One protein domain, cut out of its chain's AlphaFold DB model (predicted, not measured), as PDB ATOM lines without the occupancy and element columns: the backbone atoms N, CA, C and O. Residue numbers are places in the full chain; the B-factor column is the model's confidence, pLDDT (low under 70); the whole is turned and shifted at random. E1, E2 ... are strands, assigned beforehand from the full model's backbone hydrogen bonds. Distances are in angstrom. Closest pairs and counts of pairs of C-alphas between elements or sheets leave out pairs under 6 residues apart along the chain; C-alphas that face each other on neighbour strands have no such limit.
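What this domain is: This is residues 435 to 522 of the 538 residues of an uncharacterized protein of Rhizobium sullae (UniProt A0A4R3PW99). Look for a small, lopsided sandwich: a strongly twisted sheet, E2 E7 E6 E5, with the long strands E6 and E7 as its inner pair, partly face to face with a smaller sheet, E1 E3 E4, whose E4 lies farthest from the middle. The 88 printed residues hold seven named strands, E1 to E7 in order, and no named helix: all strand. The first sheet is mixed, the second antiparallel. The whole is compact, radius of gyration of the C-alphas 12.8 A, spanning 38 by 32 by 23 A.

Where its parts are: Find C-alpha 435 at (-43.321, 45.350, -15.807); E1 runs from there to 439, 12.8 A. Next come E2, residues 453 to 456, 10.0 A; E3, 459 to 465, 19.2 A; E4, 468 to 470, 6.2 A; E5, 477 to 481, 13.6 A; and E6, 498 to 506, 25.9 A. E7, 511 to 521, covers 29.9 A and ends at (-50.211, 25.672, -5.101).

How they stand to each other: In the larger sheet, edge strand E2 is parallel to E7, with N 455 and O 519 2.8 A apart. E5, E6 and E7 form a meander, each the antiparallel neighbour of the one before: find N 478 and O 503 at 2.9 A, and N 500 and O 518 at 2.8 A. In the other sheet, antiparallel E1 and E3 have N 437 and O 462 at 2.8 A; hairpin E3 and E4 has N 463 and O 470 at 2.9 A. Between the sheets, the closest C-alphas of E1 and E6 are those of Leu 436 and Trp 504, 6.8 A apart. E4 is apart from E6 and E7.

The domain as a whole: The C-alphas farthest apart are those of Ser 445 and Val 508, 39.5 A. The printed part has no cut. Links E1 to E2 and E5 to E6 are long. Look for pLDDT under 70 at residues 435 to 436, 440 to 455 and 464 to 469.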
ATOM      1  N   SER A 435     -43.188  46.007 -17.115       64.81
ATOM      2  CA  SER A 435     -43.321  45.350 -15.807       64.81
ATOM      3  C   SER A 435     -43.338  43.826 -15.927       64.81
ATOM      4  O   SER A 435     -43.792  43.282 -16.936       64.81
ATOM      5  N   LEU A 436     -42.904  43.130 -14.874       69.00
ATOM      6  CA  LEU A 436     -43.025  41.674 -14.792       69.00
ATOM      7  C   LEU A 436     -44.493  41.277 -14.598       69.00
ATOM      8  O   LEU A 436     -45.117  41.669 -13.613       69.00
ATOM      9  N   GLU A 437     -45.016  40.458 -15.503       70.62
ATOM     10  CA  GLU A 437     -46.339  39.856 -15.396       70.62
ATOM     11  C   GLU A 437     -46.229  38.375 -15.042       70.62
ATOM     12  O   GLU A 437     -45.474  37.614 -15.658       70.62
ATOM     13  N   ILE A 438     -47.007  37.970 -14.039       70.44
ATOM     14  CA  ILE A 438     -47.098  36.591 -13.583       70.44
ATOM     15  C   ILE A 438     -48.573  36.192 -13.618       70.44
ATOM     16  O   ILE A 438     -49.415  36.843 -13.006       70.44
ATOM     17  N   SER A 439     -48.891  35.126 -14.347       70.31
ATOM     18  CA  SER A 439     -50.262  34.654 -14.554       70.31
ATOM     19  C   SER A 439     -50.428  33.219 -14.068       70.31
ATOM     20  O   SER A 439     -49.705  32.324 -14.505       70.31
ATOM     21  N   GLY A 440     -51.389  32.990 -13.173       69.44
ATOM     22  CA  GLY A 440     -51.794  31.658 -12.711       69.44
ATOM     23  C   GLY A 440     -52.983  31.104 -13.497       69.44
ATOM     24  O   GLY A 440     -53.637  31.815 -14.253       69.44
ATOM     25  N   SER A 441     -53.289  29.826 -13.288       66.56
ATOM     26  CA  SER A 441     -54.409  29.129 -13.946       66.56
ATOM     27  C   SER A 441     -55.779  29.340 -13.279       66.56
ATOM     28  O   SER A 441     -56.790  28.858 -13.783       66.56
ATOM     29  N   GLY A 442     -55.828  30.065 -12.158       56.47
ATOM     30  CA  GLY A 442     -57.050  30.362 -11.411       56.47
ATOM     31  C   GLY A 442     -56.780  31.214 -10.169       56.47
ATOM     32  O   GLY A 442     -55.639  31.599  -9.904       56.47
ATOM     33  N   SER A 443     -57.831  31.502  -9.397       50.69
ATOM     34  CA  SER A 443     -57.737  32.189  -8.105       50.69
ATOM     35  C   SER A 443     -57.574  31.191  -6.954       50.69
ATOM     36  O   SER A 443     -58.192  30.127  -6.933       50.69
ATOM     37  N   SER A 444     -56.719  31.530  -5.990       55.19
ATOM     38  CA  SER A 444     -56.559  30.773  -4.746       55.19
ATOM     39  C   SER A 444     -57.459  31.367  -3.665       55.19
ATOM     40  O   SER A 444     -57.517  32.584  -3.524       55.19
ATOM     41  N   SER A 445     -58.120  30.519  -2.873       46.47
ATOM     42  CA  SER A 445     -58.823  30.924  -1.644       46.47
ATOM     43  C   SER A 445     -57.904  30.934  -0.414       46.47
ATOM     44  O   SER A 445     -58.365  31.129   0.707       46.47
ATOM     45  N   ILE A 446     -56.619  30.617  -0.592       54.81
ATOM     46  CA  ILE A 446     -55.629  30.616   0.483       54.81
ATOM     47  C   ILE A 446     -55.102  32.042   0.632       54.81
ATOM     48  O   ILE A 446     -54.470  32.567  -0.280       54.81
ATOM     49  N   GLU A 447     -55.323  32.630   1.803       48.62
ATOM     50  CA  GLU A 447     -54.687  33.879   2.213       48.62
ATOM     51  C   GLU A 447     -53.446  33.587   3.071       48.62
ATOM     52  O   GLU A 447     -53.476  32.760   3.999       48.62
ATOM     53  N   THR A 448     -52.334  34.254   2.760       49.16
ATOM     54  CA  THR A 448     -51.101  34.224   3.558       49.16
ATOM     55  C   THR A 448     -50.975  35.472   4.414       49.16
ATOM     56  O   THR A 448     -51.295  36.574   3.983       49.16
ATOM     57  N   MET A 449     -50.428  35.299   5.618       42.25
ATOM     58  CA  MET A 449     -49.996  36.420   6.464       42.25
ATOM     59  C   MET A 449     -48.625  36.988   6.042       42.25
ATOM     60  O   MET A 449     -48.207  38.025   6.552       42.25
ATOM     61  N   ASP A 450     -47.936  36.323   5.107       47.09
ATOM     62  CA  ASP A 450     -46.642  36.719   4.543       47.09
ATOM     63  C   ASP A 450     -46.783  37.332   3.134       47.09
ATOM     64  O   ASP A 450     -47.747  37.029   2.427       47.09
ATOM     65  N   ASP A 451     -45.780  38.126   2.710       51.69
ATOM     66  CA  ASP A 451     -45.594  38.689   1.347       51.69
ATOM     67  C   ASP A 451     -45.265  37.596   0.316       51.69
ATOM     68  O   ASP A 451     -44.209  37.572  -0.327       51.69
ATOM     69  N   LEU A 452     -46.156  36.625   0.224       63.06
ATOM     70  CA  LEU A 452     -46.066  35.481  -0.645       63.06
ATOM     71  C   LEU A 452     -47.281  35.529  -1.555       63.06
ATOM     72  O   LEU A 452     -48.397  35.258  -1.125       63.06
ATOM     73  N   GLU A 453     -47.071  35.903  -2.809       66.44
ATOM     74  CA  GLU A 453     -48.156  35.891  -3.783       66.44
ATOM     75  C   GLU A 453     -48.526  34.434  -4.076       66.44
ATOM     76  O   GLU A 453     -47.723  33.681  -4.635       66.44
ATOM     77  N   ILE A 454     -49.713  34.007  -3.639       68.00
ATOM     78  CA  ILE A 454     -50.181  32.647  -3.891       68.00
ATOM     79  C   ILE A 454     -50.808  32.583  -5.271       68.00
ATOM     80  O   ILE A 454     -51.760  33.297  -5.582       68.00
ATOM     81  N   MET A 455     -50.311  31.654  -6.070       65.06
ATOM     82  CA  MET A 455     -50.768  31.417  -7.423       65.06
ATOM     83  C   MET A 455     -51.198  29.969  -7.590       65.06
ATOM     84  O   MET A 455     -50.518  29.042  -7.142       65.06
ATOM     85  N   VAL A 456     -52.319  29.768  -8.277       71.69
ATOM     86  CA  VAL A 456     -52.755  28.426  -8.663       71.69
ATOM     87  C   VAL A 456     -51.951  27.988  -9.880       71.69
ATOM     88  O   VAL A 456     -52.066  28.557 -10.973       71.69
ATOM     89  N   GLY A 457     -51.108  26.982  -9.671       76.44
ATOM     90  CA  GLY A 457     -50.278  26.404 -10.710       76.44
ATOM     91  C   GLY A 457     -51.122  25.709 -11.778       76.44
ATOM     92  O   GLY A 457     -52.169  25.148 -11.457       76.44
ATOM     93  N   PRO A 458     -50.667  25.701 -13.036       83.00
ATOM     94  CA  PRO A 458     -49.355  26.168 -13.489       83.00
ATOM     95  C   PRO A 458     -49.281  27.688 -13.732       83.00
ATOM     96  O   PRO A 458     -50.250  28.300 -14.177       83.00
ATOM     97  N   VAL A 459     -48.109  28.276 -13.472       80.69
ATOM     98  CA  VAL A 459     -47.859  29.728 -13.541       80.69
ATOM     99  C   VAL A 459     -47.005  30.073 -14.751       80.69
ATOM    100  O   VAL A 459     -46.003  29.402 -14.982       80.69
ATOM    101  N   SER A 460     -47.378  31.113 -15.495       84.94
ATOM    102  CA  SER A 460     -46.669  31.602 -16.683       84.94
ATOM    103  C   SER A 460     -46.147  33.024 -16.480       84.94
ATOM    104  O   SER A 460     -46.725  33.794 -15.712       84.94
ATOM    105  N   PHE A 461     -45.068  33.366 -17.181       82.62
ATOM    106  CA  PHE A 461     -44.345  34.628 -17.013       82.62
ATOM    107  C   PHE A 461     -44.235  35.388 -18.334       82.62
ATOM    108  O   PHE A 461     -43.965  34.798 -19.385       82.62
ATOM    109  N   GLY A 462     -44.385  36.705 -18.264       79.88
ATOM    110  CA  GLY A 462     -44.224  37.608 -19.397       79.88
ATOM    111  C   GLY A 462     -43.751  38.986 -18.956       79.88
ATOM    112  O   GLY A 462     -43.778  39.316 -17.772       79.88
ATOM    113  N   ILE A 463     -43.295  39.788 -19.912       75.56
ATOM    114  CA  ILE A 463     -42.987  41.198 -19.686       75.56
ATOM    115  C   ILE A 463     -44.096  42.008 -20.340       75.56
ATOM    116  O   ILE A 463     -44.250  42.001 -21.562       75.56
ATOM    117  N   HIS A 464     -44.894  42.680 -19.523       62.41
ATOM    118  CA  HIS A 464     -45.951  43.550 -20.010       62.41
ATOM    119  C   HIS A 464     -45.350  44.899 -20.403       62.41
ATOM    120  O   HIS A 464     -44.741  45.553 -19.561       62.41
ATOM    121  N   GLY A 465     -45.534  45.329 -21.652       53.47
ATOM    122  CA  GLY A 465     -45.011  46.588 -22.184       53.47
ATOM    123  C   GLY A 465     -45.769  47.041 -23.433       53.47
ATOM    124  O   GLY A 465     -46.224  46.223 -24.230       53.47
ATOM    125  N   ALA A 466     -45.960  48.356 -23.597       49.69
ATOM    126  CA  ALA A 466     -46.679  48.946 -24.740       49.69
ATOM    127  C   ALA A 466     -48.078  48.332 -25.002       49.69
ATOM    128  O   ALA A 466     -48.567  48.308 -26.127       49.69
ATOM    129  N   GLY A 467     -48.741  47.837 -23.949       43.12
ATOM    130  CA  GLY A 467     -50.075  47.242 -24.042       43.12
ATOM    131  C   GLY A 467     -50.128  45.807 -24.558       43.12
ATOM    132  O   GLY A 467     -51.222  45.321 -24.835       43.12
ATOM    133  N   SER A 468     -48.984  45.139 -24.676       49.31
ATOM    134  CA  SER A 468     -48.893  43.720 -25.009       49.31
ATOM    135  C   SER A 468     -47.979  42.999 -24.023       49.31
ATOM    136  O   SER A 468     -47.151  43.617 -23.355       49.31
ATOM    137  N   ILE A 469     -48.135  41.684 -23.931       66.94
ATOM    138  CA  ILE A 469     -47.224  40.837 -23.168       66.94
ATOM    139  C   ILE A 469     -46.205  40.301 -24.156       66.94
ATOM    140  O   ILE A 469     -46.547  39.514 -25.043       66.94
ATOM    141  N   ARG A 470     -44.952  40.725 -24.010       84.00
ATOM    142  CA  ARG A 470     -43.850  40.118 -24.746       84.00
ATOM    143  C   ARG A 470     -43.238  38.989 -23.925       84.00
ATOM    144  O   ARG A 470     -43.225  39.037 -22.691       84.00
ATOM    145  N   PRO A 471     -42.668  37.979 -24.584       83.62
ATOM    146  CA  PRO A 471     -41.818  37.039 -23.887       83.62
ATOM    147  C   PRO A 471     -40.573  37.709 -23.293       83.62
ATOM    148  O   PRO A 471     -40.032  38.666 -23.860       83.62
ATOM    149  N   ALA A 472     -40.081  37.153 -22.185       85.31
ATOM    150  CA  ALA A 472     -38.751  37.475 -21.689       85.31
ATOM    151  C   ALA A 472     -37.676  36.996 -22.676       85.31
ATOM    152  O   ALA A 472     -37.800  35.919 -23.282       85.31
ATOM    153  N   ARG A 473     -36.644  37.823 -22.843       88.56
ATOM    154  CA  ARG A 473     -35.431  37.506 -23.606       88.56
ATOM    155  C   ARG A 473     -34.513  36.600 -22.766       88.56
ATOM    156  O   ARG A 473     -34.719  36.516 -21.552       88.56
ATOM    157  N   PRO A 474     -33.519  35.933 -23.382       87.00
ATOM    158  CA  PRO A 474     -32.519  35.176 -22.633       87.00
ATOM    159  C   PRO A 474     -31.914  36.016 -21.504       87.00
ATOM    160  O   PRO A 474     -31.709  37.220 -21.677       87.00
ATOM    161  N   GLU A 475     -31.694  35.391 -20.350       86.88
ATOM    162  CA  GLU A 475     -31.133  35.999 -19.128       86.88
ATOM    163  C   GLU A 475     -31.966  37.118 -18.457       86.88
ATOM    164  O   GLU A 475     -31.641  37.538 -17.342       86.88
ATOM    165  N   GLU A 476     -33.076  37.576 -19.057       90.31
ATOM    166  CA  GLU A 476     -33.960  38.569 -18.424       90.31
ATOM    167  C   GLU A 476     -34.697  37.983 -17.214       90.31
ATOM    168  O   GLU A 476     -34.945  38.709 -16.252       90.31
ATOM    169  N   LEU A 477     -35.060  36.695 -17.246       91.25
ATOM    170  CA  LEU A 477     -35.779  36.022 -16.162       91.25
ATOM    171  C   LEU A 477     -34.949  34.919 -15.518       91.25
ATOM    172  O   LEU A 477     -34.642  33.892 -16.128       91.25
ATOM    173  N   ARG A 478     -34.685  35.099 -14.225       91.12
ATOM    174  CA  ARG A 478     -34.095  34.075 -13.366       91.12
ATOM    175  C   ARG A 478     -35.091  33.641 -12.305       91.12
ATOM    176  O   ARG A 478     -35.861  34.445 -11.775       91.12
ATOM    177  N   VAL A 479     -35.046  32.361 -11.973       91.94
ATOM    178  CA  VAL A 479     -35.883  31.732 -10.955       91.94
ATOM    179  C   VAL A 479     -35.014  30.918 -10.012       91.94
ATOM    180  O   VAL A 479     -34.025  30.310 -10.417       91.94
ATOM    181  N   ARG A 480     -35.396  30.874  -8.742       91.31
ATOM    182  CA  ARG A 480     -34.947  29.823  -7.829       91.31
ATOM    183  C   ARG A 480     -36.101  29.358  -6.970       91.31
ATOM    184  O   ARG A 480     -36.917  30.174  -6.529       91.31
ATOM    185  N   LYS A 481     -36.146  28.065  -6.674       91.25
ATOM    186  CA  LYS A 481     -36.939  27.577  -5.550       91.25
ATOM    187  C   LYS A 481     -36.234  27.962  -4.249       91.25
ATOM    188  O   LYS A 481     -35.014  28.120  -4.206       91.25
ATOM    189  N   THR A 482     -36.992  28.147  -3.177       84.50
ATOM    190  CA  THR A 482     -36.415  28.462  -1.862       84.50
ATOM    191  C   THR A 482     -35.424  27.371  -1.449       84.50
ATOM    192  O   THR A 482     -35.795  26.206  -1.385       84.50
ATOM    193  N   GLY A 483     -34.179  27.763  -1.164       81.56
ATOM    194  CA  GLY A 483     -33.086  26.841  -0.828       81.56
ATOM    195  C   GLY A 483     -32.260  26.355  -2.026       81.56
ATOM    196  O   GLY A 483     -31.238  25.713  -1.818       81.56
ATOM    197  N   GLU A 484     -32.654  26.690  -3.256       89.94
ATOM    198  CA  GLU A 484     -31.942  26.321  -4.482       89.94
ATOM    199  C   GLU A 484     -31.156  27.503  -5.080       89.94
ATOM    200  O   GLU A 484     -31.323  28.670  -4.698       89.94
ATOM    201  N   ASN A 485     -30.280  27.191  -6.037       88.38
ATOM    202  CA  ASN A 485     -29.514  28.181  -6.790       88.38
ATOM    203  C   ASN A 485     -30.369  28.853  -7.876       88.38
ATOM    204  O   ASN A 485     -31.359  28.298  -8.346       88.38
ATOM    205  N   TRP A 486     -29.967  30.056  -8.290       88.19
ATOM    206  CA  TRP A 486     -30.605  30.771  -9.397       88.19
ATOM    207  C   TRP A 486     -30.356  30.080 -10.737       88.19
ATOM    208  O   TRP A 486     -29.212  30.013 -11.190       88.19
ATOM    209  N   GLY A 487     -31.432  29.657 -11.392       88.06
ATOM    210  CA  GLY A 487     -31.451  29.178 -12.772       88.06
ATOM    211  C   GLY A 487     -32.149  30.162 -13.712       88.06
ATOM    212  O   GLY A 487     -32.840  31.084 -13.274       88.06
ATOM    213  N   GLU A 488     -31.956  29.974 -15.012       87.38
ATOM    214  CA  GLU A 488     -32.741  30.656 -16.042       87.38
ATOM    215  C   GLU A 488     -34.118  29.991 -16.178       87.38
ATOM    216  O   GLU A 488     -34.238  28.769 -16.085       87.38
ATOM    217  N   LEU A 489     -35.165  30.791 -16.391       84.38
ATOM    218  CA  LEU A 489     -36.501  30.269 -16.670       84.38
ATOM    219  C   LEU A 489     -36.724  30.154 -18.187       84.38
ATOM    220  O   LEU A 489     -37.282  31.059 -18.808       84.38
ATOM    221  N   THR A 490     -36.327  29.028 -18.781       71.69
ATOM    222  CA  THR A 490     -36.411  28.795 -20.237       71.69
ATOM    223  C   THR A 490     -37.836  28.565 -20.739       71.69
ATOM    224  O   THR A 490     -38.243  29.144 -21.744       71.69
ATOM    225  N   ASP A 491     -38.639  27.790 -20.005       74.56
ATOM    226  CA  ASP A 491     -39.969  27.358 -20.466       74.56
ATOM    227  C   ASP A 491     -41.077  28.377 -20.164       74.56
ATOM    228  O   ASP A 491     -42.258  28.128 -20.420       74.56
ATOM    229  N   ARG A 492     -40.708  29.532 -19.586       80.00
ATOM    230  CA  ARG A 492     -41.609  30.631 -19.182       80.00
ATOM    231  C   ARG A 492     -42.789  30.187 -18.320       80.00
ATOM    232  O   ARG A 492     -43.782  30.906 -18.203       80.00
ATOM    233  N   ARG A 493     -42.685  29.007 -17.712       87.81
ATOM    234  CA  ARG A 493     -43.742  28.379 -16.937       87.81
ATOM    235  C   ARG A 493     -43.141  27.590 -15.791       87.81
ATOM    236  O   ARG A 493     -42.137  26.908 -15.960       87.81
ATOM    237  N   ILE A 494     -43.792  27.646 -14.638       88.19
ATOM    238  CA  ILE A 494     -43.502  26.771 -13.508       88.19
ATOM    239  C   ILE A 494     -44.762  25.961 -13.223       88.19
ATOM    240  O   ILE A 494     -45.834  26.506 -12.947       88.19
ATOM    241  N   VAL A 495     -44.632  24.642 -13.329       86.44
ATOM    242  CA  VAL A 495     -45.733  23.691 -13.117       86.44
ATOM    243  C   VAL A 495     -45.691  23.056 -11.729       86.44
ATOM    244  O   VAL A 495     -46.711  22.595 -11.225       86.44
ATOM    245  N   THR A 496     -44.519  23.038 -11.100       89.12
ATOM    246  CA  THR A 496     -44.279  22.361  -9.828       89.12
ATOM    247  C   THR A 496     -44.648  23.257  -8.643       89.12
ATOM    248  O   THR A 496     -44.157  24.388  -8.548       89.12
ATOM    249  N   PRO A 497     -45.459  22.763  -7.689       90.12
ATOM    250  CA  PRO A 497     -45.742  23.484  -6.456       90.12
ATOM    251  C   PRO A 497     -44.477  23.809  -5.653       90.12
ATOM    252  O   PRO A 497     -43.498  23.054  -5.653       90.12
ATOM    253  N   GLY A 498     -44.503  24.929  -4.938       89.88
ATOM    254  CA  GLY A 498     -43.384  25.375  -4.110       89.88
ATOM    255  C   GLY A 498     -43.301  26.889  -3.965       89.88
ATOM    256  O   GLY A 498     -44.105  27.627  -4.526       89.88
ATOM    257  N   VAL A 499     -42.307  27.344  -3.201       88.38
ATOM    258  CA  VAL A 499     -42.024  28.769  -2.996       88.38
ATOM    259  C   VAL A 499     -40.844  29.180  -3.863       88.38
ATOM    260  O   VAL A 499     -39.740  28.654  -3.689       88.38
ATOM    261  N   TYR A 500     -41.070  30.149  -4.743       87.69
ATOM    262  CA  TYR A 500     -40.106  30.618  -5.730       87.69
ATOM    263  C   TYR A 500     -39.772  32.092  -5.526       87.69
ATOM    264  O   TYR A 500     -40.630  32.904  -5.173       87.69
ATOM    265  N   GLU A 501     -38.520  32.444  -5.789       87.88
ATOM    266  CA  GLU A 501     -38.110  33.823  -6.031       87.88
ATOM    267  C   GLU A 501     -37.898  34.024  -7.529       87.88
ATOM    268  O   GLU A 501     -37.220  33.230  -8.180       87.88
ATOM    269  N   ILE A 502     -38.468  35.106  -8.049       86.88
ATOM    270  CA  ILE A 502     -38.423  35.487  -9.457       86.88
ATOM    271  C   ILE A 502     -37.659  36.800  -9.560       86.88
ATOM    272  O   ILE A 502     -37.964  37.758  -8.846       86.88
ATOM    273  N   SER A 503     -36.657  36.834 -10.429       88.88
ATOM    274  CA  SER A 503     -35.824  37.999 -10.703       88.88
ATOM    275  C   SER A 503     -35.978  38.377 -12.172       88.88
ATOM    276  O   SER A 503     -35.628  37.591 -13.051       88.88
ATOM    277  N   TRP A 504     -36.496  39.581 -12.425       86.69
ATOM    278  CA  TRP A 504     -36.512  40.197 -13.748       86.69
ATOM    279  C   TRP A 504     -35.436  41.276 -13.855       86.69
ATOM    280  O   TRP A 504     -35.367  42.179 -13.011       86.69
ATOM    281  N   ARG A 505     -34.585  41.175 -14.873       90.25
ATOM    282  CA  ARG A 505     -33.341  41.931 -15.019       90.25
ATOM    283  C   ARG A 505     -33.219  42.577 -16.392       90.25
ATOM    284  O   ARG A 505     -33.830  42.129 -17.356       90.25
ATOM    285  N   ASP A 506     -32.354  43.578 -16.461       88.75
ATOM    286  CA  ASP A 506     -31.767  44.059 -17.708       88.75
ATOM    287  C   ASP A 506     -30.352  43.460 -17.815       88.75
ATOM    288  O   ASP A 506     -29.479  43.854 -17.033       88.75
ATOM    289  N   PRO A 507     -30.119  42.484 -18.715       86.81
ATOM    290  CA  PRO A 507     -28.821  41.825 -18.846       86.81
ATOM    291  C   PRO A 507     -27.750  42.741 -19.454       86.81
ATOM    292  O   PRO A 507     -26.569  42.559 -19.175       86.81
ATOM    293  N   VAL A 508     -28.137  43.758 -20.234       87.94
ATOM    294  CA  VAL A 508     -27.189  44.680 -20.881       87.94
ATOM    295  C   VAL A 508     -26.675  45.703 -19.877       87.94
ATOM    296  O   VAL A 508     -25.475  45.961 -19.800       87.94
ATOM    297  N   ALA A 509     -27.578  46.287 -19.088       86.25
ATOM    298  CA  ALA A 509     -27.200  47.222 -18.032       86.25
ATOM    299  C   ALA A 509     -26.707  46.523 -16.752       86.25
ATOM    300  O   ALA A 509     -26.194  47.194 -15.853       86.25
ATOM    301  N   ASP A 510     -26.878  45.203 -16.672       89.06
ATOM    302  CA  ASP A 510     -26.562  44.359 -15.523       89.06
ATOM    303  C   ASP A 510     -27.223  44.854 -14.222       89.06
ATOM    304  O   ASP A 510     -26.582  45.089 -13.194       89.06
ATOM    305  N   ILE A 511     -28.543  45.066 -14.288       89.94
ATOM    306  CA  ILE A 511     -29.347  45.558 -13.161       89.94
ATOM    307  C   ILE A 511     -30.587  44.703 -12.903       89.94
ATOM    308  O   ILE A 511     -31.236  44.182 -13.811       89.94
ATOM    309  N   GLN A 512     -30.970  44.625 -11.633       88.75
ATOM    310  CA  GLN A 512     -32.215  44.041 -11.162       88.75
ATOM    311  C   GLN A 512     -33.370  45.030 -11.361       88.75
ATOM    312  O   GLN A 512     -33.412  46.075 -10.712       88.75
ATOM    313  N   LEU A 513     -34.344  44.696 -12.208       82.94
ATOM    314  CA  LEU A 513     -35.515  45.542 -12.459       82.94
ATOM    315  C   LEU A 513     -36.584  45.326 -11.388       82.94
ATOM    316  O   LEU A 513     -36.873  46.241 -10.615       82.94
ATOM    317  N   GLU A 514     -37.105  44.102 -11.298       79.88
ATOM    318  CA  GLU A 514     -38.118  43.700 -10.317       79.88
ATOM    319  C   GLU A 514     -37.803  42.335  -9.714       79.88
ATOM    320  O   GLU A 514     -37.285  41.447 -10.390       79.88
ATOM    321  N   LYS A 515     -38.165  42.148  -8.443       79.81
ATOM    322  CA  LYS A 515     -38.035  40.868  -7.747       79.81
ATOM    323  C   LYS A 515     -39.344  40.521  -7.046       79.81
ATOM    324  O   LYS A 515     -39.881  41.349  -6.311       79.81
ATOM    325  N   ARG A 516     -39.842  39.303  -7.256       76.25
ATOM    326  CA  ARG A 516     -41.096  38.796  -6.672       76.25
ATOM    327  C   ARG A 516     -40.846  37.493  -5.922       76.25
ATOM    328  O   ARG A 516     -39.932  36.743  -6.265       76.25
ATOM    329  N   LYS A 517     -41.659  37.225  -4.903       77.88
ATOM    330  CA  LYS A 517     -41.684  35.943  -4.197       77.88
ATOM    331  C   LYS A 517     -43.094  35.378  -4.294       77.88
ATOM    332  O   LYS A 517     -44.038  36.021  -3.845       77.88
ATOM    333  N   ILE A 518     -43.216  34.198  -4.888       77.25
ATOM    334  CA  ILE A 518     -44.505  33.564  -5.174       77.25
ATOM    335  C   ILE A 518     -44.563  32.172  -4.546       77.25
ATOM    336  O   ILE A 518     -43.540  31.491  -4.431       77.25
ATOM    337  N   ALA A 519     -45.754  31.732  -4.156       81.19
ATOM    338  CA  ALA A 519     -46.039  30.337  -3.842       81.19
ATOM    339  C   ALA A 519     -46.980  29.756  -4.878       81.19
ATOM    340  O   ALA A 519     -48.066  30.276  -5.108       81.19
ATOM    341  N   ILE A 520     -46.578  28.638  -5.464       84.12
ATOM    342  CA  ILE A 520     -47.392  27.904  -6.419       84.12
ATOM    343  C   ILE A 520     -48.057  26.754  -5.678       84.12
ATOM    344  O   ILE A 520     -47.370  25.899  -5.113       84.12
ATOM    345  N   VAL A 521     -49.387  26.735  -5.690       83.19
ATOM    346  CA  VAL A 521     -50.211  25.672  -5.101       83.19
ATOM    347  C   VAL A 521     -50.973  24.912  -6.194       83.19
ATOM    348  O   VAL A 521     -51.295  25.502  -7.227       83.19
ATOM    349  N   PRO A 522     -51.272  23.613  -6.008       82.06
ATOM    350  CA  PRO A 522     -52.129  22.868  -6.929       82.06
ATOM    351  C   PRO A 522     -53.552  23.442  -7.000       82.06
ATOM    352  O   PRO A 522     -54.061  23.993  -6.020       82.06
TER     353      PRO A 522